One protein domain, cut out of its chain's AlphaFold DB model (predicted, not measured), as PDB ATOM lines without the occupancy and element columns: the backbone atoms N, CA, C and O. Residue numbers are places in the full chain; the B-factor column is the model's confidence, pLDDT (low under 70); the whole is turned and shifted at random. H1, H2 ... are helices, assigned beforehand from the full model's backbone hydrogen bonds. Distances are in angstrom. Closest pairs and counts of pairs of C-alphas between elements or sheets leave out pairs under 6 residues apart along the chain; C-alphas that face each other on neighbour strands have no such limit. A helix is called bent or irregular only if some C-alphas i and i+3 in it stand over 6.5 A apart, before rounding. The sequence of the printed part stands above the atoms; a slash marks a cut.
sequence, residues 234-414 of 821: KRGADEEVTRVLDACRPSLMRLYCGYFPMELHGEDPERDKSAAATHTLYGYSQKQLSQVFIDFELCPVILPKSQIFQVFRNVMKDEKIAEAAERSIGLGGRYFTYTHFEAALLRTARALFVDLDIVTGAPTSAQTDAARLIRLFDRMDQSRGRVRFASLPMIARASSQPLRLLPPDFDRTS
ATOM      1  N   LYS A 234    -128.161-197.890 337.483       57.78
ATOM      2  CA  LYS A 234    -128.350-197.197 336.195       57.78
ATOM      3  C   LYS A 234    -127.146-196.313 335.849       57.78
ATOM      4  O   LYS A 234    -126.710-196.321 334.706       57.78
ATOM      5  N   ARG A 235    -126.551-195.652 336.850       64.12
ATOM      6  CA  ARG A 235    -125.352-194.813 336.676       64.12
ATOM      7  C   ARG A 235    -124.140-195.616 336.176       64.12
ATOM      8  O   ARG A 235    -123.468-195.177 335.252       64.12
ATOM      9  N   GLY A 236    -123.918-196.824 336.702       69.44
ATOM     10  CA  GLY A 236    -122.799-197.676 336.271       69.44
ATOM     11  C   GLY A 236    -122.913-198.209 334.834       69.44
ATOM     12  O   GLY A 236    -121.899-198.378 334.162       69.44
ATOM     13  N   ALA A 237    -124.130-198.446 334.333       68.88
ATOM     14  CA  ALA A 237    -124.336-198.912 332.958       68.88
ATOM     15  C   ALA A 237    -124.000-197.829 331.916       68.88
ATOM     16  O   ALA A 237    -123.427-198.135 330.868       68.88
ATOM     17  N   ASP A 238    -124.308-196.568 332.225       83.88
ATOM     18  CA  ASP A 238    -124.018-195.430 331.348       83.88
ATOM     19  C   ASP A 238    -122.503-195.127 331.293       83.88
ATOM     20  O   ASP A 238    -121.974-194.755 330.241       83.88
ATOM     21  N   GLU A 239    -121.765-195.372 332.384       90.38
ATOM     22  CA  GLU A 239    -120.301-195.221 332.435       90.38
ATOM     23  C   GLU A 239    -119.563-196.210 331.516       90.38
ATOM     24  O   GLU A 239    -118.583-195.842 330.865       90.38
ATOM     25  N   GLU A 240    -120.024-197.464 331.421       91.50
ATOM     26  CA  GLU A 240    -119.419-198.456 330.519       91.50
ATOM     27  C   GLU A 240    -119.615-198.086 329.047       91.50
ATOM     28  O   GLU A 240    -118.674-198.182 328.257       91.50
ATOM     29  N   VAL A 241    -120.818-197.636 328.678       93.75
ATOM     30  CA  VAL A 241    -121.116-197.172 327.314       93.75
ATOM     31  C   VAL A 241    -120.228-195.983 326.959       93.75
ATOM     32  O   VAL A 241    -119.623-195.970 325.887       93.75
ATOM     33  N   THR A 242    -120.098-195.031 327.884       92.38
ATOM     34  CA  THR A 242    -119.236-193.855 327.720       92.38
ATOM     35  C   THR A 242    -117.781-194.273 327.510       92.38
ATOM     36  O   THR A 242    -117.151-193.827 326.558       92.38
ATOM     37  N   ARG A 243    -117.271-195.233 328.296       93.12
ATOM     38  CA  ARG A 243    -115.907-195.766 328.136       93.12
ATOM     39  C   ARG A 243    -115.677-196.416 326.766       93.12
ATOM     40  O   ARG A 243    -114.604-196.248 326.189       93.12
ATOM     41  N   VAL A 244    -116.656-197.165 326.247       94.62
ATOM     42  CA  VAL A 244    -116.576-197.765 324.902       94.62
ATOM     43  C   VAL A 244    -116.547-196.678 323.827       94.62
ATOM     44  O   VAL A 244    -115.698-196.732 322.936       94.62
ATOM     45  N   LEU A 245    -117.451-195.697 323.909       94.94
ATOM     46  CA  LEU A 245    -117.511-194.580 322.962       94.94
ATOM     47  C   LEU A 245    -116.220-193.761 322.987       94.94
ATOM     48  O   LEU A 245    -115.650-193.510 321.931       94.94
ATOM     49  N   ASP A 246    -115.693-193.449 324.171       93.69
ATOM     50  CA  ASP A 246    -114.439-192.714 324.340       93.69
ATOM     51  C   ASP A 246    -113.243-193.448 323.736       93.69
ATOM     52  O   ASP A 246    -112.443-192.842 323.019       93.69
ATOM     53  N   ALA A 247    -113.144-194.762 323.947       94.56
ATOM     54  CA  ALA A 247    -112.082-195.568 323.353       94.56
ATOM     55  C   ALA A 247    -112.168-195.626 321.816       94.56
ATOM     56  O   ALA A 247    -111.141-195.685 321.140       94.56
ATOM     57  N   CYS A 248    -113.380-195.590 321.255       95.31
ATOM     58  CA  CYS A 248    -113.616-195.633 319.808       95.31
ATOM     59  C   CYS A 248    -113.680-194.236 319.161       95.31
ATOM     60  O   CYS A 248    -113.735-194.129 317.931       95.31
ATOM     61  N   ARG A 249    -113.665-193.166 319.967       94.81
ATOM     62  CA  ARG A 249    -113.920-191.779 319.551       94.81
ATOM     63  C   ARG A 249    -113.068-191.330 318.361       94.81
ATOM     64  O   ARG A 249    -113.646-190.765 317.438       94.81
ATOM     65  N   PRO A 250    -111.747-191.597 318.274       93.94
ATOM     66  CA  PRO A 250    -110.956-191.174 317.113       93.94
ATOM     67  C   PRO A 250    -111.446-191.786 315.790       93.94
ATOM     68  O   PRO A 250    -111.534-191.101 314.768       93.94
ATOM     69  N   SER A 251    -111.804-193.072 315.809       93.88
ATOM     70  CA  SER A 251    -112.285-193.797 314.630       93.88
ATOM     71  C   SER A 251    -113.711-193.398 314.259       93.88
ATOM     72  O   SER A 251    -114.002-193.189 313.080       93.88
ATOM     73  N   LEU A 252    -114.587-193.240 315.254       95.12
ATOM     74  CA  LEU A 252    -115.955-192.762 315.060       95.12
ATOM     75  C   LEU A 252    -115.983-191.324 314.546       95.12
ATOM     76  O   LEU A 252    -116.747-191.024 313.634       95.12
ATOM     77  N   MET A 253    -115.110-190.459 315.065       93.31
ATOM     78  CA  MET A 253    -114.975-189.084 314.600       93.31
ATOM     79  C   MET A 253    -114.532-189.038 313.146       93.31
ATOM     80  O   MET A 253    -115.145-188.362 312.326       93.31
ATOM     81  N   ARG A 254    -113.501-189.811 312.790       92.50
ATOM     82  CA  ARG A 254    -113.064-189.929 311.396       92.50
ATOM     83  C   ARG A 254    -114.220-190.379 310.502       92.50
ATOM     84  O   ARG A 254    -114.399-189.813 309.426       92.50
ATOM     85  N   LEU A 255    -114.999-191.366 310.950       94.31
ATOM     86  CA  LEU A 255    -116.164-191.866 310.225       94.31
ATOM     87  C   LEU A 255    -117.231-190.783 310.040       94.31
ATOM     88  O   LEU A 255    -117.687-190.567 308.916       94.31
ATOM     89  N   TYR A 256    -117.558-190.053 311.102       95.62
ATOM     90  CA  TYR A 256    -118.479-188.926 311.062       95.62
ATOM     91  C   TYR A 256    -118.005-187.838 310.085       95.62
ATOM     92  O   TYR A 256    -118.740-187.479 309.168       95.62
ATOM     93  N   CYS A 257    -116.749-187.396 310.174       93.12
ATOM     94  CA  CYS A 257    -116.208-186.389 309.259       93.12
ATOM     95  C   CYS A 257    -116.241-186.824 307.789       93.12
ATOM     96  O   CYS A 257    -116.420-185.999 306.896       93.12
ATOM     97  N   GLY A 258    -116.090-188.124 307.529       92.56
ATOM     98  CA  GLY A 258    -116.174-188.689 306.188       92.56
ATOM     99  C   GLY A 258    -117.554-188.616 305.554       92.56
ATOM    100  O   GLY A 258    -117.679-188.266 304.382       92.56
ATOM    101  N   TYR A 259    -118.577-188.989 306.321       94.81
ATOM    102  CA  TYR A 259    -119.948-189.103 305.824       94.81
ATOM    103  C   TYR A 259    -120.754-187.813 305.949       94.81
ATOM    104  O   TYR A 259    -121.708-187.627 305.196       94.81
ATOM    105  N   PHE A 260    -120.370-186.911 306.854       94.94
ATOM    106  CA  PHE A 260    -121.107-185.682 307.140       94.94
ATOM    107  C   PHE A 260    -120.293-184.400 306.861       94.94
ATOM    108  O   PHE A 260    -120.305-183.480 307.678       94.94
ATOM    109  N   PRO A 261    -119.612-184.258 305.703       92.31
ATOM    110  CA  PRO A 261    -118.811-183.068 305.422       92.31
ATOM    111  C   PRO A 261    -119.645-181.782 305.374       92.31
ATOM    112  O   PRO A 261    -119.139-180.729 305.743       92.31
ATOM    113  N   MET A 262    -120.922-181.834 304.970       89.38
ATOM    114  CA  MET A 262    -121.781-180.636 304.959       89.38
ATOM    115  C   MET A 262    -122.198-180.173 306.358       89.38
ATOM    116  O   MET A 262    -122.500-178.996 306.533       89.38
ATOM    117  N   GLU A 263    -122.206-181.071 307.346       91.88
ATOM    118  CA  GLU A 263    -122.456-180.694 308.741       91.88
ATOM    119  C   GLU A 263    -121.257-179.937 309.325       91.88
ATOM    120  O   GLU A 263    -121.448-179.029 310.125       91.88
ATOM    121  N   LEU A 264    -120.039-180.265 308.873       90.44
ATOM    122  CA  LEU A 264    -118.782-179.680 309.351       90.44
ATOM    123  C   LEU A 264    -118.325-178.440 308.570       90.44
ATOM    124  O   LEU A 264    -117.719-177.535 309.138       90.44
ATOM    125  N   HIS A 265    -118.556-178.421 307.257       82.75
ATOM    126  CA  HIS A 265    -117.965-177.450 306.327       82.75
ATOM    127  C   HIS A 265    -118.999-176.677 305.506       82.75
ATOM    128  O   HIS A 265    -118.637-176.065 304.502       82.75
ATOM    129  N   GLY A 266    -120.284-176.711 305.877       71.69
ATOM    130  CA  GLY A 266    -121.284-175.872 305.212       71.69
ATOM    131  C   GLY A 266    -120.865-174.393 305.215       71.69
ATOM    132  O   GLY A 266    -120.195-173.941 306.144       71.69
ATOM    133  N   GLU A 267    -121.251-173.627 304.193       68.62
ATOM    134  CA  GLU A 267    -121.084-172.163 304.186       68.62
ATOM    135  C   GLU A 267    -121.918-171.526 305.297       68.62
ATOM    136  O   GLU A 267    -122.975-172.060 305.631       68.62
ATOM    137  N   ASP A 268    -121.433-170.448 305.918       61.78
ATOM    138  CA  ASP A 268    -122.012-169.809 307.111       61.78
ATOM    139  C   ASP A 268    -123.558-169.812 307.113       61.78
ATOM    140  O   ASP A 268    -124.172-169.268 306.189       61.78
ATOM    141  N   PRO A 269    -124.217-170.411 308.126       56.09
ATOM    142  CA  PRO A 269    -125.677-170.544 308.155       56.09
ATOM    143  C   PRO A 269    -126.373-169.177 308.234       56.09
ATOM    144  O   PRO A 269    -127.560-169.060 307.943       56.09
ATOM    145  N   GLU A 270    -125.624-168.134 308.593       60.72
ATOM    146  CA  GLU A 270    -126.064-166.746 308.589       60.72
ATOM    147  C   GLU A 270    -126.499-166.254 307.203       60.72
ATOM    148  O   GLU A 270    -127.421-165.443 307.120       60.72
ATOM    149  N   ARG A 271    -125.891-166.760 306.119       63.78
ATOM    150  CA  ARG A 271    -126.239-166.343 304.752       63.78
ATOM    151  C   ARG A 271    -127.528-166.967 304.229       63.78
ATOM    152  O   ARG A 271    -128.211-166.323 303.444       63.78
ATOM    153  N   ASP A 272    -127.883-168.157 304.711       62.25
ATOM    154  CA  ASP A 272    -129.046-168.923 304.256       62.25
ATOM    155  C   ASP A 272    -129.882-169.430 305.445       62.25
ATOM    156  O   ASP A 272    -130.161-170.622 305.575       62.25
ATOM    157  N   LYS A 273    -130.382-168.517 306.294       69.44
ATOM    158  CA  LYS A 273    -131.387-168.817 307.347       69.44
ATOM    159  C   LYS A 273    -132.751-169.274 306.788       69.44
ATOM    160  O   LYS A 273    -133.758-169.266 307.494       69.44
ATOM    161  N   SER A 274    -132.829-169.645 305.510       75.69
ATOM    162  CA  SER A 274    -134.069-170.112 304.909       75.69
ATOM    163  C   SER A 274    -134.447-171.480 305.486       75.69
ATOM    164  O   SER A 274    -133.636-172.403 305.540       75.69
ATOM    165  N   ALA A 275    -135.716-171.655 305.864       73.25
ATOM    166  CA  ALA A 275    -136.241-172.950 306.311       73.25
ATOM    167  C   ALA A 275    -136.005-174.077 305.277       73.25
ATOM    168  O   ALA A 275    -135.891-175.253 305.632       73.25
ATOM    169  N   ALA A 276    -135.877-173.716 303.996       75.44
ATOM    170  CA  ALA A 276    -135.538-174.626 302.907       75.44
ATOM    171  C   ALA A 276    -134.118-175.210 303.033       75.44
ATOM    172  O   ALA A 276    -133.925-176.402 302.772       75.44
ATOM    173  N   ALA A 277    -133.136-174.414 303.472       77.31
ATOM    174  CA  ALA A 277    -131.771-174.879 303.706       77.31
ATOM    175  C   ALA A 277    -131.722-175.891 304.862       77.31
ATOM    176  O   ALA A 277    -131.146-176.970 304.713       77.31
ATOM    177  N   THR A 278    -132.432-175.617 305.963       81.44
ATOM    178  CA  THR A 278    -132.539-176.535 307.112       81.44
ATOM    179  C   THR A 278    -133.180-177.866 306.722       81.44
ATOM    180  O   THR A 278    -132.657-178.928 307.059       81.44
ATOM    181  N   HIS A 279    -134.276-177.843 305.957       80.81
ATOM    182  CA  HIS A 279    -134.925-179.073 305.487       80.81
ATOM    183  C   HIS A 279    -134.023-179.876 304.534       80.81
ATOM    184  O   HIS A 279    -134.006-181.111 304.556       80.81
ATOM    185  N   THR A 280    -133.235-179.185 303.708       86.00
ATOM    186  CA  THR A 280    -132.269-179.824 302.807       86.00
ATOM    187  C   THR A 280    -131.146-180.500 303.592       86.00
ATOM    188  O   THR A 280    -130.811-181.650 303.296       86.00
ATOM    189  N   LEU A 281    -130.618-179.842 304.630       88.75
ATOM    190  CA  LEU A 281    -129.582-180.403 305.497       88.75
ATOM    191  C   LEU A 281    -130.109-181.585 306.330       88.75
ATOM    192  O   LEU A 281    -129.460-182.626 306.374       88.75
ATOM    193  N   TYR A 282    -131.332-181.491 306.868       92.06
ATOM    194  CA  TYR A 282    -132.022-182.610 307.529       92.06
ATOM    195  C   TYR A 282    -132.074-183.847 306.626       92.06
ATOM    196  O   TYR A 282    -131.664-184.949 307.003       92.06
ATOM    197  N   GLY A 283    -132.577-183.659 305.400       91.38
ATOM    198  CA  GLY A 283    -132.697-184.731 304.419       91.38
ATOM    199  C   GLY A 283    -131.339-185.290 303.992       91.38
ATOM    200  O   GLY A 283    -131.228-186.490 303.733       91.38
ATOM    201  N   TYR A 284    -130.304-184.449 303.933       93.88
ATOM    202  CA  TYR A 284    -128.932-184.877 303.681       93.88
ATOM    203  C   TYR A 284    -128.407-185.769 304.809       93.88
ATOM    204  O   TYR A 284    -128.005-186.898 304.537       93.88
ATOM    205  N   SER A 285    -128.475-185.328 306.063       95.62
ATOM    206  CA  SER A 285    -127.917-186.064 307.204       95.62
ATOM    207  C   SER A 285    -128.639-187.386 307.441       95.62
ATOM    208  O   SER A 285    -128.003-188.413 307.680       95.62
ATOM    209  N   GLN A 286    -129.955-187.425 307.221       95.62
ATOM    210  CA  GLN A 286    -130.713-188.675 307.222       95.62
ATOM    211  C   GLN A 286    -130.242-189.646 306.122       95.62
ATOM    212  O   GLN A 286    -130.109-190.853 306.360       95.62
ATOM    213  N   LYS A 287    -129.987-189.142 304.904       94.44
ATOM    214  CA  LYS A 287    -129.460-189.951 303.791       94.44
ATOM    215  C   LYS A 287    -128.044-190.446 304.080       94.44
ATOM    216  O   LYS A 287    -127.781-191.616 303.815       94.44
ATOM    217  N   GLN A 288    -127.173-189.612 304.644       95.75
ATOM    218  CA  GLN A 288    -125.799-189.996 304.975       95.75
ATOM    219  C   GLN A 288    -125.743-191.024 306.099       95.75
ATOM    220  O   GLN A 288    -125.041-192.020 305.963       95.75
ATOM    221  N   LEU A 289    -126.563-190.886 307.146       96.69
ATOM    222  CA  LEU A 289    -126.677-191.928 308.167       96.69
ATOM    223  C   LEU A 289    -127.150-193.260 307.556       96.69
ATOM    224  O   LEU A 289    -126.604-194.319 307.860       96.69
ATOM    225  N   SER A 290    -128.128-193.218 306.643       95.25
ATOM    226  CA  SER A 290    -128.531-194.413 305.893       95.25
ATOM    227  C   SER A 290    -127.394-194.975 305.043       95.25
ATOM    228  O   SER A 290    -127.298-196.194 304.929       95.25
ATOM    229  N   GLN A 291    -126.553-194.124 304.455       94.50
ATOM    230  CA  GLN A 291    -125.411-194.543 303.651       94.50
ATOM    231  C   GLN A 291    -124.328-195.212 304.506       94.50
ATOM    232  O   GLN A 291    -123.850-196.271 304.110       94.50
ATOM    233  N   VAL A 292    -124.028-194.685 305.702       95.62
ATOM    234  CA  VAL A 292    -123.151-195.338 306.696       95.62
ATOM    235  C   VAL A 292    -123.633-196.767 306.943       95.62
ATOM    236  O   VAL A 292    -122.889-197.724 306.753       95.62
ATOM    237  N   PHE A 293    -124.906-196.942 307.301       95.12
ATOM    238  CA  PHE A 293    -125.437-198.274 307.591       95.12
ATOM    239  C   PHE A 293    -125.465-199.201 306.366       95.12
ATOM    240  O   PHE A 293    -125.318-200.412 306.523       95.12
ATOM    241  N   ILE A 294    -125.630-198.672 305.152       89.94
ATOM    242  CA  ILE A 294    -125.557-199.463 303.911       89.94
ATOM    243  C   ILE A 294    -124.123-199.914 303.628       89.94
ATOM    244  O   ILE A 294    -123.900-201.079 303.300       89.94
ATOM    245  N   ASP A 295    -123.149-199.013 303.739       91.75
ATOM    246  CA  ASP A 295    -121.756-199.329 303.432       91.75
ATOM    247  C   ASP A 295    -121.177-200.331 304.419       91.75
ATOM    248  O   ASP A 295    -120.490-201.259 304.000       91.75
ATOM    249  N   PHE A 296    -121.532-200.209 305.697       93.00
ATOM    250  CA  PHE A 296    -121.154-201.162 306.738       93.00
ATOM    251  C   PHE A 296    -122.011-202.442 306.757       93.00
ATOM    252  O   PHE A 296    -121.954-203.210 307.714       93.00
ATOM    253  N   GLU A 297    -122.801-202.687 305.704       88.75
ATOM    254  CA  GLU A 297    -123.620-203.896 305.512       88.75
ATOM    255  C   GLU A 297    -124.619-204.160 306.659       88.75
ATOM    256  O   GLU A 297    -125.084-205.282 306.869       88.75
ATOM    257  N   LEU A 298    -124.994-203.106 307.389       87.56
ATOM    258  CA  LEU A 298    -126.036-203.140 308.412       87.56
ATOM    259  C   LEU A 298    -127.431-203.032 307.767       87.56
ATOM    260  O   LEU A 298    -128.380-203.643 308.251       87.56
ATOM    261  N   CYS A 299    -127.555-202.341 306.628       85.56
ATOM    262  CA  CYS A 299    -128.785-202.207 305.836       85.56
ATOM    263  C   CYS A 299    -128.595-202.708 304.389       85.56
ATOM    264  O   CYS A 299    -127.545-202.463 303.797       85.56
ATOM    265  N   PRO A 300    -129.604-203.358 303.767       59.22
ATOM    266  CA  PRO A 300    -130.929-203.690 304.314       59.22
ATOM    267  C   PRO A 300    -130.962-205.013 305.095       59.22
ATOM    268  O   PRO A 300    -132.028-205.416 305.535       59.22
ATOM    269  N   VAL A 301    -129.818-205.695 305.219       67.50
ATOM    270  CA  VAL A 301    -129.721-207.089 305.683       67.50
ATOM    271  C   VAL A 301    -130.192-207.264 307.125       67.50
ATOM    272  O   VAL A 301    -130.856-208.246 307.426       67.50
ATOM    273  N   ILE A 302    -129.827-206.338 308.012       78.12
ATOM    274  CA  ILE A 302    -130.074-206.469 309.455       78.12
ATOM    275  C   ILE A 302    -131.059-205.409 309.931       78.12
ATOM    276  O   ILE A 302    -131.950-205.689 310.724       78.12
ATOM    277  N   LEU A 303    -130.893-204.185 309.430       84.00
ATOM    278  CA  LEU A 303    -131.713-203.042 309.773       84.00
ATOM    279  C   LEU A 303    -132.408-202.518 308.507       84.00
ATOM    280  O   LEU A 303    -131.731-202.009 307.604       84.00
ATOM    281  N   PRO A 304    -133.746-202.602 308.402       83.56
ATOM    282  CA  PRO A 304    -134.465-202.008 307.289       83.56
ATOM    283  C   PRO A 304    -134.339-200.480 307.311       83.56
ATOM    284  O   PRO A 304    -134.270-199.834 308.359       83.56
ATOM    285  N   LYS A 305    -134.380-199.869 306.123       87.00
ATOM    286  CA  LYS A 305    -134.217-198.414 305.950       87.00
ATOM    287  C   LYS A 305    -135.231-197.585 306.754       87.00
ATOM    288  O   LYS A 305    -134.906-196.496 307.221       87.00
ATOM    289  N   SER A 306    -136.441-198.106 306.959       82.81
ATOM    290  CA  SER A 306    -137.471-197.484 307.803       82.81
ATOM    291  C   SER A 306    -137.039-197.357 309.267       82.81
ATOM    292  O   SER A 306    -137.278-196.313 309.873       82.81
ATOM    293  N   GLN A 307    -136.364-198.372 309.815       86.12
ATOM    294  CA  GLN A 307    -135.845-198.346 311.182       86.12
ATOM    295  C   GLN A 307    -134.667-197.380 311.311       86.12
ATOM    296  O   GLN A 307    -134.623-196.632 312.280       86.12
ATOM    297  N   ILE A 308    -133.786-197.274 310.308       92.19
ATOM    298  CA  ILE A 308    -132.742-196.227 310.289       92.19
ATOM    299  C   ILE A 308    -133.369-194.836 310.386       92.19
ATOM    300  O   ILE A 308    -132.947-193.998 311.180       92.19
ATOM    301  N   PHE A 309    -134.407-194.581 309.589       91.50
ATOM    302  CA  PHE A 309    -135.113-193.305 309.610       91.50
ATOM    303  C   PHE A 309    -135.853-193.054 310.922       91.50
ATOM    304  O   PHE A 309    -136.043-191.901 311.305       91.50
ATOM    305  N   GLN A 310    -136.294-194.107 311.605       87.94
ATOM    306  CA  GLN A 310    -136.855-194.007 312.946       87.94
ATOM    307  C   GLN A 310    -135.769-193.695 313.982       87.94
ATOM    308  O   GLN A 310    -135.959-192.771 314.763       87.94
ATOM    309  N   VAL A 311    -134.615-194.371 313.942       94.50
ATOM    310  CA  VAL A 311    -133.458-194.069 314.802       94.50
ATOM    311  C   VAL A 311    -133.038-192.611 314.632       94.50
ATOM    312  O   VAL A 311    -132.969-191.894 315.624       94.50
ATOM    313  N   PHE A 312    -132.864-192.145 313.391       96.38
ATOM    314  CA  PHE A 312    -132.531-190.749 313.096       96.38
ATOM    315  C   PHE A 312    -133.541-189.776 313.716       96.38
ATOM    316  O   PHE A 312    -133.163-188.890 314.475       96.38
ATOM    317  N   ARG A 313    -134.841-189.975 313.451       93.50
ATOM    318  CA  ARG A 313    -135.908-189.123 313.998       93.50
ATOM    319  C   ARG A 313    -135.919-189.117 315.521       93.50
ATOM    320  O   ARG A 313    -136.097-188.062 316.113       93.50
ATOM    321  N   ASN A 314    -135.743-190.275 316.146       91.44
ATOM    322  CA  ASN A 314    -135.819-190.385 317.595       91.44
ATOM    323  C   ASN A 314    -134.593-189.781 318.293       91.44
ATOM    324  O   ASN A 314    -134.721-189.336 319.425       91.44
ATOM    325  N   VAL A 315    -133.426-189.788 317.642       95.50
ATOM    326  CA  VAL A 315    -132.219-189.104 318.129       95.50
ATOM    327  C   VAL A 315    -132.365-187.591 317.998       95.50
ATOM    328  O   VAL A 315    -132.073-186.880 318.946       95.50
ATOM    329  N   MET A 316    -132.879-187.105 316.865       93.69
ATOM    330  CA  MET A 316    -133.099-185.671 316.639       93.69
ATOM    331  C   MET A 316    -134.167-185.049 317.551       93.69
ATOM    332  O   MET A 316    -134.189-183.837 317.713       93.69
ATOM    333  N   LYS A 317    -135.085-185.857 318.095       91.31
ATOM    334  CA  LYS A 317    -136.145-185.415 319.018       91.31
ATOM    335  C   LYS A 317    -135.745-185.479 320.494       91.31
ATOM    336  O   LYS A 317    -136.545-185.116 321.343       91.31
ATOM    337  N   ASP A 318    -134.580-186.032 320.813       89.50
ATOM    338  CA  ASP A 318    -134.159-186.227 322.197       89.50
ATOM    339  C   ASP A 318    -133.438-184.975 322.703       89.50
ATOM    340  O   ASP A 318    -132.268-184.746 322.387       89.50
ATOM    341  N   GLU A 319    -134.141-184.173 323.500       88.38
ATOM    342  CA  GLU A 319    -133.634-182.915 324.061       88.38
ATOM    343  C   GLU A 319    -132.352-183.114 324.871       88.38
ATOM    344  O   GLU A 319    -131.439-182.298 324.795       88.38
ATOM    345  N   LYS A 320    -132.198-184.255 325.556       89.50
ATOM    346  CA  LYS A 320    -130.982-184.540 326.334       89.50
ATOM    347  C   LYS A 320    -129.757-184.682 325.440       89.50
ATOM    348  O   LYS A 320    -128.653-184.313 325.840       89.50
ATOM    349  N   ILE A 321    -129.940-185.238 324.241       86.19
ATOM    350  CA  ILE A 321    -128.875-185.359 323.241       86.19
ATOM    351  C   ILE A 321    -128.573-183.984 322.643       86.19
ATOM    352  O   ILE A 321    -127.398-183.665 322.465       86.19
ATOM    353  N   ALA A 322    -129.601-183.172 322.382       82.31
ATOM    354  CA  ALA A 322    -129.437-181.805 321.894       82.31
ATOM    355  C   ALA A 322    -128.651-180.940 322.896       82.31
ATOM    356  O   ALA A 322    -127.619-180.378 322.537       82.31
ATOM    357  N   GLU A 323    -129.030-180.939 324.176       85.19
ATOM    358  CA  GLU A 323    -128.305-180.211 325.223       85.19
ATOM    359  C   GLU A 323    -126.859-180.710 325.392       85.19
ATOM    360  O   GLU A 323    -125.928-179.923 325.575       85.19
ATOM    361  N   ALA A 324    -126.637-182.028 325.344       82.75
ATOM    362  CA  ALA A 324    -125.290-182.596 325.418       82.75
ATOM    363  C   ALA A 324    -124.437-182.216 324.194       82.75
ATOM    364  O   ALA A 324    -123.224-182.017 324.320       82.75
ATOM    365  N   ALA A 325    -125.058-182.100 323.018       80.62
ATOM    366  CA  ALA A 325    -124.413-181.634 321.801       80.62
ATOM    367  C   ALA A 325    -124.025-180.151 321.893       80.62
ATOM    368  O   ALA A 325    -122.898-179.815 321.540       80.62
ATOM    369  N   GLU A 326    -124.899-179.292 322.420       82.56
ATOM    370  CA  GLU A 326    -124.622-177.863 322.623       82.56
ATOM    371  C   GLU A 326    -123.478-177.626 323.616       82.56
ATOM    372  O   GLU A 326    -122.625-176.765 323.403       82.56
ATOM    373  N   ARG A 327    -123.402-178.440 324.676       83.88
ATOM    374  CA  ARG A 327    -122.309-178.381 325.663       83.88
ATOM    375  C   ARG A 327    -120.969-178.896 325.125       83.88
ATOM    376  O   ARG A 327    -119.923-178.604 325.703       83.88
ATOM    377  N   SER A 328    -120.972-179.669 324.039       80.50
ATOM    378  CA  SER A 328    -119.767-180.275 323.463       80.50
ATOM    379  C   SER A 328    -119.045-179.290 322.536       80.50
ATOM    380  O   SER A 328    -119.179-179.327 321.314       80.50
ATOM    381  N   ILE A 329    -118.248-178.401 323.130       64.38
ATOM    382  CA  ILE A 329    -117.462-177.385 322.417       64.38
ATOM    383  C   ILE A 329    -116.366-178.079 321.583       64.38
ATOM    384  O   ILE A 329    -115.368-178.544 322.126       64.38
ATOM    385  N   GLY A 330    -116.537-178.152 320.257       66.69
ATOM    386  CA  GLY A 330    -115.428-178.439 319.330       66.69
ATOM    387  C   GLY A 330    -115.669-179.469 318.223       66.69
ATOM    388  O   GLY A 330    -114.802-179.629 317.371       66.69
ATOM    389  N   LEU A 331    -116.812-180.160 318.192       67.12
ATOM    390  CA  LEU A 331    -117.092-181.225 317.208       67.12
ATOM    391  C   LEU A 331    -118.470-181.027 316.551       67.12
ATOM    392  O   LEU A 331    -119.278-181.953 316.430       67.12
ATOM    393  N   GLY A 332    -118.753-179.768 316.210       68.56
ATOM    394  CA  GLY A 332    -120.073-179.285 315.821       68.56
ATOM    395  C   GLY A 332    -120.465-179.691 314.405       68.56
ATOM    396  O   GLY A 332    -119.896-179.199 313.435       68.56
ATOM    397  N   GLY A 333    -121.483-180.546 314.305       84.25
ATOM    398  CA  GLY A 333    -122.410-180.487 313.177       84.25
ATOM    399  C   GLY A 333    -123.406-179.349 313.398       84.25
ATOM    400  O   GLY A 333    -123.576-178.889 314.526       84.25
ATOM    401  N   ARG A 334    -124.079-178.890 312.346       86.62
ATOM    402  CA  ARG A 334    -125.076-177.814 312.456       86.62
ATOM    403  C   ARG A 334    -126.419-178.337 312.918       86.62
ATOM    404  O   ARG A 334    -127.083-177.706 313.729       86.62
ATOM    405  N   TYR A 335    -126.823-179.466 312.352       88.06
ATOM    406  CA  TYR A 335    -128.119-180.070 312.608       88.06
ATOM    407  C   TYR A 335    -127.945-181.457 313.217       88.06
ATOM    408  O   TYR A 335    -128.471-181.744 314.285       88.06
ATOM    409  N   PHE A 336    -127.144-182.310 312.581       94.94
ATOM    410  CA  PHE A 336    -126.834-183.643 313.084       94.94
ATOM    411  C   PHE A 336    -125.393-183.695 313.594       94.94
ATOM    412  O   PHE A 336    -124.482-183.980 312.821       94.94
ATOM    413  N   THR A 337    -125.174-183.391 314.876       94.75
ATOM    414  CA  THR A 337    -123.827-183.329 315.487       94.75
ATOM    415  C   THR A 337    -123.189-184.708 315.697       94.75
ATOM    416  O   THR A 337    -123.851-185.743 315.589       94.75
ATOM    417  N   TYR A 338    -121.904-184.737 316.063       95.38
ATOM    418  CA  TYR A 338    -121.220-185.981 316.425       95.38
ATOM    419  C   TYR A 338    -121.906-186.729 317.588       95.38
ATOM    420  O   TYR A 338    -122.056-187.947 317.533       95.38
ATOM    421  N   THR A 339    -122.429-186.017 318.589       94.75
ATOM    422  CA  THR A 339    -123.182-186.617 319.707       94.75
ATOM    423  C   THR A 339    -124.467-187.301 319.227       94.75
ATOM    424  O   THR A 339    -124.807-188.393 319.686       94.75
ATOM    425  N   HIS A 340    -125.163-186.711 318.244       95.62
ATOM    426  CA  HIS A 340    -126.310-187.358 317.600       95.62
ATOM    427  C   HIS A 340    -125.875-188.632 316.864       95.62
ATOM    428  O   HIS A 340    -126.559-189.654 316.914       95.62
ATOM    429  N   PHE A 341    -124.714-188.604 316.209       97.12
ATOM    430  CA  PHE A 341    -124.172-189.778 315.537       97.12
ATOM    431  C   PHE A 341    -123.861-190.930 316.512       97.12
ATOM    432  O   PHE A 341    -124.296-192.057 316.270       97.12
ATOM    433  N   GLU A 342    -123.207-190.660 317.646       96.00
ATOM    434  CA  GLU A 342    -122.954-191.666 318.693       96.00
ATOM    435  C   GLU A 342    -124.256-192.250 319.253       96.00
ATOM    436  O   GLU A 342    -124.414-193.471 319.354       96.00
ATOM    437  N   ALA A 343    -125.236-191.392 319.543       95.69
ATOM    438  CA  ALA A 343    -126.535-191.832 320.028       95.69
ATOM    439  C   ALA A 343    -127.301-192.673 318.994       95.69
ATOM    440  O   ALA A 343    -127.976-193.641 319.358       95.69
ATOM    441  N   ALA A 344    -127.181-192.348 317.703       96.69
ATOM    442  CA  ALA A 344    -127.758-193.145 316.627       96.69
ATOM    443  C   ALA A 344    -127.131-194.543 316.563       96.69
ATOM    444  O   ALA A 344    -127.861-195.525 316.439       96.69
ATOM    445  N   LEU A 345    -125.807-194.660 316.713       97.19
ATOM    446  CA  LEU A 345    -125.127-195.957 316.782       97.19
ATOM    447  C   LEU A 345    -125.574-196.771 318.000       97.19
ATOM    448  O   LEU A 345    -125.897-197.949 317.855       97.19
ATOM    449  N   LEU A 346    -125.678-196.148 319.175       96.06
ATOM    450  CA  LEU A 346    -126.148-196.814 320.392       96.06
ATOM    451  C   LEU A 346    -127.591-197.318 320.259       96.06
ATOM    452  O   LEU A 346    -127.888-198.462 320.601       96.06
ATOM    453  N   ARG A 347    -128.502-196.491 319.732       94.62
ATOM    454  CA  ARG A 347    -129.898-196.896 319.512       94.62
ATOM    455  C   ARG A 347    -130.018-197.990 318.454       94.62
ATOM    456  O   ARG A 347    -130.828-198.896 318.628       94.62
ATOM    457  N   THR A 348    -129.191-197.948 317.413       95.12
ATOM    458  CA  THR A 348    -129.093-199.038 316.437       95.12
ATOM    459  C   THR A 348    -128.573-200.321 317.082       95.12
ATOM    460  O   THR A 348    -129.154-201.377 316.853       95.12
ATOM    461  N   ALA A 349    -127.541-200.257 317.930       94.94
ATOM    462  CA  ALA A 349    -127.040-201.423 318.658       94.94
ATOM    463  C   ALA A 349    -128.126-202.034 319.554       94.94
ATOM    464  O   ALA A 349    -128.321-203.246 319.547       94.94
ATOM    465  N   ARG A 350    -128.880-201.195 320.275       92.44
ATOM    466  CA  ARG A 350    -130.042-201.641 321.052       92.44
ATOM    467  C   ARG A 350    -131.048-202.350 320.151       92.44
ATOM    468  O   ARG A 350    -131.333-203.505 320.415       92.44
ATOM    469  N   ALA A 351    -131.503-201.710 319.070       88.12
ATOM    470  CA  ALA A 351    -132.505-202.266 318.157       88.12
ATOM    471  C   ALA A 351    -132.080-203.597 317.512       88.12
ATOM    472  O   ALA A 351    -132.891-204.508 317.399       88.12
ATOM    473  N   LEU A 352    -130.811-203.727 317.114       86.50
ATOM    474  CA  LEU A 352    -130.299-204.919 316.433       86.50
ATOM    475  C   LEU A 352    -130.119-206.130 317.350       86.50
ATOM    476  O   LEU A 352    -130.184-207.265 316.882       86.50
ATOM    477  N   PHE A 353    -129.849-205.899 318.632       86.31
ATOM    478  CA  PHE A 353    -129.497-206.961 319.571       86.31
ATOM    479  C   PHE A 353    -130.550-207.176 320.668       86.31
ATOM    480  O   PHE A 353    -130.260-207.895 321.618       86.31
ATOM    481  N   VAL A 354    -131.769-206.626 320.529       81.38
ATOM    482  CA  VAL A 354    -132.905-206.971 321.413       81.38
ATOM    483  C   VAL A 354    -133.245-208.458 321.283       81.38
ATOM    484  O   VAL A 354    -133.324-209.170 322.280       81.38
ATOM    485  N   ASP A 355    -133.380-208.950 320.049       66.94
ATOM    486  CA  ASP A 355    -133.852-210.315 319.785       66.94
ATOM    487  C   ASP A 355    -132.783-211.380 320.043       66.94
ATOM    488  O   ASP A 355    -133.102-212.533 320.330       66.94
ATOM    489  N   LEU A 356    -131.500-211.010 319.970       60.56
ATOM    490  CA  LEU A 356    -130.410-211.945 320.245       60.56
ATOM    491  C   LEU A 356    -130.440-212.421 321.706       60.56
ATOM    492  O   LEU A 356    -130.056-213.555 321.990       60.56
ATOM    493  N   ASP A 357    -130.937-211.584 322.617       57.91
ATOM    494  CA  ASP A 357    -131.129-211.940 324.025       57.91
ATOM    495  C   ASP A 357    -132.243-212.984 324.190       57.91
ATOM    496  O   ASP A 357    -132.133-213.886 325.017       57.91
ATOM    497  N   ILE A 358    -133.274-212.926 323.341       56.25
ATOM    498  CA  ILE A 358    -134.368-213.904 323.321       56.25
ATOM    499  C   ILE A 358    -133.877-215.241 322.748       56.25
ATOM    500  O   ILE A 358    -134.154-216.298 323.309       56.25
ATOM    501  N   VAL A 359    -133.119-215.201 321.649       49.44
ATOM    502  CA  VAL A 359    -132.675-216.409 320.929       49.44
ATOM    503  C   VAL A 359    -131.567-217.161 321.670       49.44
ATOM    504  O   VAL A 359    -131.539-218.388 321.642       49.44
ATOM    505  N   THR A 360    -130.651-216.459 322.340       50.50
ATOM    506  CA  THR A 360    -129.527-217.107 323.045       50.50
ATOM    507  C   THR A 360    -129.904-217.658 324.419       50.50
ATOM    508  O   THR A 360    -129.079-218.307 325.057       50.50
ATOM    509  N   GLY A 361    -131.118-217.382 324.912       56.44
ATOM    510  CA  GLY A 361    -131.540-217.756 326.266       56.44
ATOM    511  C   GLY A 361    -130.690-217.117 327.374       56.44
ATOM    512  O   GLY A 361    -130.842-217.462 328.548       56.44
ATOM    513  N   ALA A 362    -129.790-216.193 327.022       59.94
ATOM    514  CA  ALA A 362    -129.022-215.438 327.988       59.94
ATOM    515  C   ALA A 362    -130.002-214.558 328.775       59.94
ATOM    516  O   ALA A 362    -130.846-213.894 328.172       59.94
ATOM    517  N   PRO A 363    -129.931-214.533 330.117       67.12
ATOM    518  CA  PRO A 363    -130.843-213.714 330.899       67.12
ATOM    519  C   PRO A 363    -130.734-212.262 330.423       67.12
ATOM    520  O   PRO A 363    -129.637-211.706 330.397       67.12
ATOM    521  N   THR A 364    -131.863-211.637 330.076       60.59
ATOM    522  CA  THR A 364    -131.973-210.248 329.574       60.59
ATOM    523  C   THR A 364    -131.276-209.213 330.464       60.59
ATOM    524  O   THR A 364    -130.949-208.117 330.019       60.59
ATOM    525  N   SER A 365    -130.991-209.562 331.721       62.19
ATOM    526  CA  SER A 365    -130.225-208.752 332.672       62.19
ATOM    527  C   SER A 365    -128.698-208.807 332.507       62.19
ATOM    528  O   SER A 365    -127.999-208.055 333.185       62.19
ATOM    529  N   ALA A 366    -128.160-209.686 331.654       66.44
ATOM    530  CA  ALA A 366    -126.720-209.921 331.533       66.44
ATOM    531  C   ALA A 366    -126.045-209.133 330.404       66.44
ATOM    532  O   ALA A 366    -124.823-208.991 330.429       66.44
ATOM    533  N   GLN A 367    -126.793-208.621 329.424       76.81
ATOM    534  CA  GLN A 367    -126.199-207.907 328.298       76.81
ATOM    535  C   GLN A 367    -126.313-206.394 328.492       76.81
ATOM    536  O   GLN A 367    -127.393-205.814 328.396       76.81
ATOM    537  N   THR A 368    -125.180-205.760 328.798       89.94
ATOM    538  CA  THR A 368    -125.094-204.304 328.930       89.94
ATOM    539  C   THR A 368    -125.133-203.643 327.555       89.94
ATOM    540  O   THR A 368    -124.753-204.234 326.538       89.94
ATOM    541  N   ASP A 369    -125.571-202.388 327.499       91.88
ATOM    542  CA  ASP A 369    -125.571-201.621 326.251       91.88
ATOM    543  C   ASP A 369    -124.160-201.447 325.671       91.88
ATOM    544  O   ASP A 369    -123.994-201.429 324.452       91.88
ATOM    545  N   ALA A 370    -123.136-201.424 326.528       93.38
ATOM    546  CA  ALA A 370    -121.735-201.442 326.123       93.38
ATOM    547  C   ALA A 370    -121.394-202.711 325.320       93.38
ATOM    548  O   ALA A 370    -120.776-202.627 324.258       93.38
ATOM    549  N   ALA A 371    -121.860-203.883 325.766       90.69
ATOM    550  CA  ALA A 371    -121.661-205.138 325.043       90.69
ATOM    551  C   ALA A 371    -122.378-205.142 323.681       90.69
ATOM    552  O   ALA A 371    -121.805-205.594 322.685       90.69
ATOM    553  N   ARG A 372    -123.603-204.603 323.610       92.25
ATOM    554  CA  ARG A 372    -124.339-204.446 322.339       92.25
ATOM    555  C   ARG A 372    -123.595-203.523 321.374       92.25
ATOM    556  O   ARG A 372    -123.472-203.837 320.192       92.25
ATOM    557  N   LEU A 373    -123.062-202.412 321.879       94.88
ATOM    558  CA  LEU A 373    -122.303-201.449 321.087       94.88
ATOM    559  C   LEU A 373    -120.993-202.048 320.549       94.88
ATOM    560  O   LEU A 373    -120.680-201.882 319.373       94.88
ATOM    561  N   ILE A 374    -120.272-202.827 321.359       93.94
ATOM    562  CA  ILE A 374    -119.061-203.537 320.916       93.94
ATOM    563  C   ILE A 374    -119.377-204.528 319.804       93.94
ATOM    564  O   ILE A 374    -118.650-204.579 318.819       93.94
ATOM    565  N   ARG A 375    -120.479-205.280 319.915       90.69
ATOM    566  CA  ARG A 375    -120.913-206.191 318.845       90.69
ATOM    567  C   ARG A 375    -121.257-205.445 317.560       90.69
ATOM    568  O   ARG A 375    -120.938-205.935 316.477       90.69
ATOM    569  N   LEU A 376    -121.879-204.266 317.668       94.56
ATOM    570  CA  LEU A 376    -122.123-203.408 316.510       94.56
ATOM    571  C   LEU A 376    -120.797-203.014 315.845       94.56
ATOM    572  O   LEU A 376    -120.661-203.165 314.632       94.56
ATOM    573  N   PHE A 377    -119.813-202.565 316.628       95.38
ATOM    574  CA  PHE A 377    -118.508-202.152 316.109       95.38
ATOM    575  C   PHE A 377    -117.697-203.311 315.538       95.38
ATOM    576  O   PHE A 377    -117.150-203.158 314.453       95.38
ATOM    577  N   ASP A 378    -117.689-204.479 316.184       91.75
ATOM    578  CA  ASP A 378    -117.071-205.699 315.650       91.75
ATOM    579  C   ASP A 378    -117.658-206.058 314.282       91.75
ATOM    580  O   ASP A 378    -116.934-206.408 313.350       91.75
ATOM    581  N   ARG A 379    -118.978-205.922 314.128       89.25
ATOM    582  CA  ARG A 379    -119.646-206.201 312.860       89.25
ATOM    583  C   ARG A 379    -119.336-205.163 311.788       89.25
ATOM    584  O   ARG A 379    -119.059-205.529 310.648       89.25
ATOM    585  N   MET A 380    -119.348-203.882 312.145       93.75
ATOM    586  CA  MET A 380    -118.903-202.813 311.249       93.75
ATOM    587  C   MET A 380    -117.445-203.040 310.817       93.75
ATOM    588  O   MET A 380    -117.106-202.875 309.644       93.75
ATOM    589  N   ASP A 381    -116.603-203.512 311.731       90.62
ATOM    590  CA  ASP A 381    -115.211-203.855 311.483       90.62
ATOM    591  C   ASP A 381    -115.043-205.075 310.550       90.62
ATOM    592  O   ASP A 381    -114.113-205.129 309.748       90.62
ATOM    593  N   GLN A 382    -115.953-206.044 310.587       85.69
ATOM    594  CA  GLN A 382    -115.946-207.187 309.664       85.69
ATOM    595  C   GLN A 382    -116.502-206.847 308.271       85.69
ATOM    596  O   GLN A 382    -116.250-207.571 307.309       85.69
ATOM    597  N   SER A 383    -117.254-205.750 308.145       86.56
ATOM    598  CA  SER A 383    -117.899-205.364 306.889       86.56
ATOM    599  C   SER A 383    -116.910-204.850 305.833       86.56
ATOM    600  O   SER A 383    -115.841-204.302 306.127       86.56
ATOM    601  N   ARG A 384    -117.325-204.910 304.561       77.50
ATOM    602  CA  ARG A 384    -116.601-204.268 303.448       77.50
ATOM    603  C   ARG A 384    -116.700-202.737 303.464       77.50
ATOM    604  O   ARG A 384    -116.027-202.081 302.663       77.50
ATOM    605  N   GLY A 385    -117.494-202.160 304.371       71.00
ATOM    606  CA  GLY A 385    -117.702-200.717 304.505       71.00
ATOM    607  C   GLY A 385    -116.416-199.936 304.708       71.00
ATOM    608  O   GLY A 385    -116.281-198.835 304.187       71.00
ATOM    609  N   ARG A 386    -115.408-200.557 305.324       75.44
ATOM    610  CA  ARG A 386    -114.053-200.003 305.467       75.44
ATOM    611  C   ARG A 386    -113.412-199.612 304.137       75.44
ATOM    612  O   ARG A 386    -112.791-198.556 304.042       75.44
ATOM    613  N   VAL A 387    -113.573-200.445 303.108       66.69
ATOM    614  CA  VAL A 387    -112.986-200.210 301.779       66.69
ATOM    615  C   VAL A 387    -113.699-199.052 301.085       66.69
ATOM    616  O   VAL A 387    -113.060-198.190 300.488       66.69
ATOM    617  N   ARG A 388    -115.030-198.993 301.210       75.75
ATOM    618  CA  ARG A 388    -115.834-197.901 300.644       75.75
ATOM    619  C   ARG A 388    -115.564-196.581 301.347       75.75
ATOM    620  O   ARG A 388    -115.372-195.566 300.688       75.75
ATOM    621  N   PHE A 389    -115.463-196.608 302.667       80.94
ATOM    622  CA  PHE A 389    -115.110-195.445 303.461       80.94
ATOM    623  C   PHE A 389    -113.733-194.885 303.082       80.94
ATOM    624  O   PHE A 389    -113.588-193.681 302.885       80.94
ATOM    625  N   ALA A 390    -112.737-195.755 302.884       75.12
ATOM    626  CA  ALA A 390    -111.409-195.349 302.424       75.12
ATOM    627  C   ALA A 390    -111.422-194.690 301.029       75.12
ATOM    628  O   ALA A 390    -110.538-193.893 300.723       75.12
ATOM    629  N   SER A 391    -112.429-194.985 300.198       76.56
ATOM    630  CA  SER A 391    -112.598-194.369 298.875       76.56
ATOM    631  C   SER A 391    -113.221-192.967 298.906       76.56
ATOM    632  O   SER A 391    -113.251-192.294 297.875       76.56
ATOM    633  N   LEU A 392    -113.702-192.495 300.064       82.44
ATOM    634  CA  LEU A 392    -114.268-191.154 300.173       82.44
ATOM    635  C   LEU A 392    -113.166-190.091 299.969       82.44
ATOM    636  O   LEU A 392    -112.126-190.154 300.636       82.44
ATOM    637  N   PRO A 393    -113.377-189.081 299.096       75.75
ATOM    638  CA  PRO A 393    -112.330-188.142 298.675       75.75
ATOM    639  C   PRO A 393    -111.633-187.401 299.820       75.75
ATOM    640  O   PRO A 393    -110.442-187.106 299.740       75.75
ATOM    641  N   MET A 394    -112.373-187.113 300.894       72.88
ATOM    642  CA  MET A 394    -111.852-186.423 302.075       72.88
ATOM    643  C   MET A 394    -110.921-187.291 302.928       72.88
ATOM    644  O   MET A 394    -110.036-186.762 303.596       72.88
ATOM    645  N   ILE A 395    -111.079-188.615 302.891       74.69
ATOM    646  CA  ILE A 395    -110.345-189.552 303.756       74.69
ATOM    647  C   ILE A 395    -109.126-190.132 303.057       74.69
ATOM    648  O   ILE A 395    -108.099-190.328 303.706       74.69
ATOM    649  N   ALA A 396    -109.201-190.325 301.738       70.00
ATOM    650  CA  ALA A 396    -108.120-190.888 300.930       70.00
ATOM    651  C   ALA A 396    -106.772-190.149 301.087       70.00
ATOM    652  O   ALA A 396    -105.721-190.721 300.817       70.00
ATOM    653  N   ARG A 397    -106.783-188.888 301.548       69.19
ATOM    654  CA  ARG A 397    -105.578-188.069 301.767       69.19
ATOM    655  C   ARG A 397    -104.998-188.142 303.183       69.19
ATOM    656  O   ARG A 397    -103.844-187.772 303.366       69.19
ATOM    657  N   ALA A 398    -105.772-188.573 304.179       67.69
ATOM    658  CA  ALA A 398    -105.436-188.360 305.590       67.69
ATOM    659  C   ALA A 398    -104.849-189.591 306.306       67.69
ATOM    660  O   ALA A 398    -104.383-189.465 307.437       67.69
ATOM    661  N   SER A 399    -104.905-190.793 305.716       65.75
ATOM    662  CA  SER A 399    -104.438-192.011 306.396       65.75
ATOM    663  C   SER A 399    -104.346-193.224 305.481       65.75
ATOM    664  O   SER A 399    -105.340-193.622 304.883       65.75
ATOM    665  N   SER A 400    -103.185-193.880 305.475       71.56
ATOM    666  CA  SER A 400    -102.979-195.196 304.857       71.56
ATOM    667  C   SER A 400    -103.472-196.365 305.722       71.56
ATOM    668  O   SER A 400    -103.528-197.495 305.243       71.56
ATOM    669  N   GLN A 401    -103.826-196.124 306.989       78.06
ATOM    670  CA  GLN A 401    -104.274-197.187 307.885       78.06
ATOM    671  C   GLN A 401    -105.758-197.525 307.667       78.06
ATOM    672  O   GLN A 401    -106.585-196.609 307.570       78.06
ATOM    673  N   PRO A 402    -106.118-198.823 307.616       80.56
ATOM    674  CA  PRO A 402    -107.507-199.250 307.518       80.56
ATOM    675  C   PRO A 402    -108.280-198.810 308.765       80.56
ATOM    676  O   PRO A 402    -107.798-198.950 309.888       80.56
ATOM    677  N   LEU A 403    -109.491-198.278 308.570       87.25
ATOM    678  CA  LEU A 403    -110.352-197.855 309.673       87.25
ATOM    679  C   LEU A 403    -110.704-199.066 310.547       87.25
ATOM    680  O   LEU A 403    -111.395-199.977 310.090       87.25
ATOM    681  N   ARG A 404    -110.263-199.053 311.806       91.50
ATOM    682  CA  ARG A 404    -110.661-200.012 312.838       91.50
ATOM    683  C   ARG A 404    -111.402-199.253 313.932       91.50
ATOM    684  O   ARG A 404    -110.836-198.327 314.508       91.50
ATOM    685  N   LEU A 405    -112.670-199.584 314.161       92.75
ATOM    686  CA  LEU A 405    -113.498-198.888 315.146       92.75
ATOM    687  C   LEU A 405    -113.049-199.221 316.564       92.75
ATOM    688  O   LEU A 405    -112.893-198.311 317.372       92.75
ATOM    689  N   LEU A 406    -112.781-200.501 316.836       92.88
ATOM    690  CA  LEU A 406    -112.261-200.944 318.124       92.88
ATOM    691  C   LEU A 406    -110.724-200.904 318.126       92.88
ATOM    692  O   LEU A 406    -110.102-201.577 317.293       92.88
ATOM    693  N   PRO A 407    -110.087-200.174 319.062       91.38
ATOM    694  CA  PRO A 407    -108.640-200.229 319.237       91.38
ATOM    695  C   PRO A 407    -108.156-201.680 319.418       91.38
ATOM    696  O   PRO A 407    -108.848-202.474 320.059       91.38
ATOM    697  N   PRO A 408    -106.983-202.058 318.875       87.38
ATOM    698  CA  PRO A 408    -106.444-203.413 319.039       87.38
ATOM    699  C   PRO A 408    -106.242-203.777 320.516       87.38
ATOM    700  O   PRO A 408    -106.465-204.927 320.887       87.38
ATOM    701  N   ASP A 409    -105.912-202.781 321.338       90.12
ATOM    702  CA  ASP A 409    -105.646-202.924 322.771       90.12
ATOM    703  C   ASP A 409    -106.907-202.733 323.629       90.12
ATOM    704  O   ASP A 409    -106.826-202.657 324.854       90.12
ATOM    705  N   PHE A 410    -108.088-202.623 323.005       89.56
ATOM    706  CA  PHE A 410    -109.335-202.492 323.745       89.56
ATOM    707  C   PHE A 410    -109.621-203.795 324.496       89.56
ATOM    708  O   PHE A 410    -110.026-204.804 323.908       89.56
ATOM    709  N   ASP A 411    -109.393-203.772 325.808       85.19
ATOM    710  CA  ASP A 411    -109.547-204.937 326.663       85.19
ATOM    711  C   ASP A 411    -111.026-205.326 326.801       85.19
ATOM    712  O   ASP A 411    -111.752-204.857 327.683       85.19
ATOM    713  N   ARG A 412    -111.459-206.253 325.944       82.81
ATOM    714  CA  ARG A 412    -112.799-206.856 325.972       82.81
ATOM    715  C   ARG A 412    -113.092-207.556 327.302       82.81
ATOM    716  O   ARG A 412    -114.257-207.714 327.657       82.81
ATOM    717  N   THR A 413    -112.058-207.985 328.031       78.38
ATOM    718  CA  THR A 413    -112.197-208.690 329.312       78.38
ATOM    719  C   THR A 413    -112.421-207.737 330.483       78.38
ATOM    720  O   THR A 413    -113.041-208.127 331.468       78.38
ATOM    721  N   SER A 414    -112.038-206.464 330.357       70.06
ATOM    722  CA  SER A 414    -112.302-205.445 331.384       70.06
ATOM    723  C   SER A 414    -113.793-205.129 331.570       70.06
ATOM    724  O   SER A 414    -114.196-204.664 332.636       70.06
TER     725      SER A 414
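This is residues 234 to 414 of the 821 residues of an uncharacterized protein of Perkinsus chesapeaki (UniProt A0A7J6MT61). What shape do these helices make? They make a clump of crossed helices: bent H1 forms an L, one arm, H1a, side by side with H7 and the other, H1b, meeting the first part of H6. H7 crosses H6, H4 bridges H6 and H3, H5 makes a hairpin with the first part of H6, residues 338 to 343, and residues 270 to 276 and 358 to 363 stick out. What is it made of? The printed part has 181 residues, with eight named helices, H1 to H8 in order, no named strand, and the class all helix. It is compact, with a radius of gyration of the C-alphas of 16.6 A, and spans 55 by 38 by 32 A.

Where does the longest helix go? H1, residues 234 to 259, is one helix by its hydrogen bonds but bent, with C-alphas 247 and 250 7.7 A apart; its arms H1a, residues 234 to 247, and H1b, residues 250 to 259, are about perpendicular at 74 degrees. H1a touches residues 369 to 374 of H7, residues 369 to 382, at a shallow tilt of 24 degrees, the same way; the closest C-alphas, of Val 241 and Ala 370, are 4.5 A apart. What touches what farther on? H6, residues 338 to 359, touches H1b with closest C-alphas Tyr 256 and Tyr 338 at 6.7 A, and H7 with Ala 349 and Leu 373 at 5.3 A, about perpendicular at 83 degrees. H5, residues 319 to 327, forms a helical hairpin with H6, closest C-alphas Ala 325 and Thr 339 at 5.5 A. H4, residues 305 to 316, touches H6, closest C-alphas Val 311 and Ala 344 at 6.1 A, and H3, residues 275 to 295, closest C-alphas Ser 290 and Ile 308 at 6.4 A. What else touches H3? H8, residues 385 to 390, does, closest C-alphas Asp 295 and Gly 385 at 4.4 A; H1b and H2, residues 261 to 265, only just do, each with 3 pairs of C-alphas within 8 A, the closest Tyr 259 and Gln 288 at 6.0 A for H1b, and Glu 263 and Ser 285 at 7.8 A for H2. Are the backbones well paired? Every O i to N i+4 pair is within hydrogen-bond range in H1a, H1b, H2, H3, H4, H5, H7 and H8; H6, irregular with C-alphas 352 and 355 7.3 A apart, has 14 of 18.

Where are the anchors? C-alpha 234 is at (-128.350, -197.197, 336.195) and C-alpha 390, which ends H8, at (-111.409, -195.349, 302.424). How long are the longer elements? H6 measures 32.8 A, H3 30.2 A, H1a 20.8 A and H7 20.0 A.

How far does it reach? The two C-alphas farthest apart, of Arg 271 and Gly 361, are 56.0 A apart; the printed part has no cut and no long link, and residues 391 to 414 hold no named element. Where is confidence low? Mean pLDDT of the printed part is 83.8, with 33 residues under 70, among them residues 355 to 366.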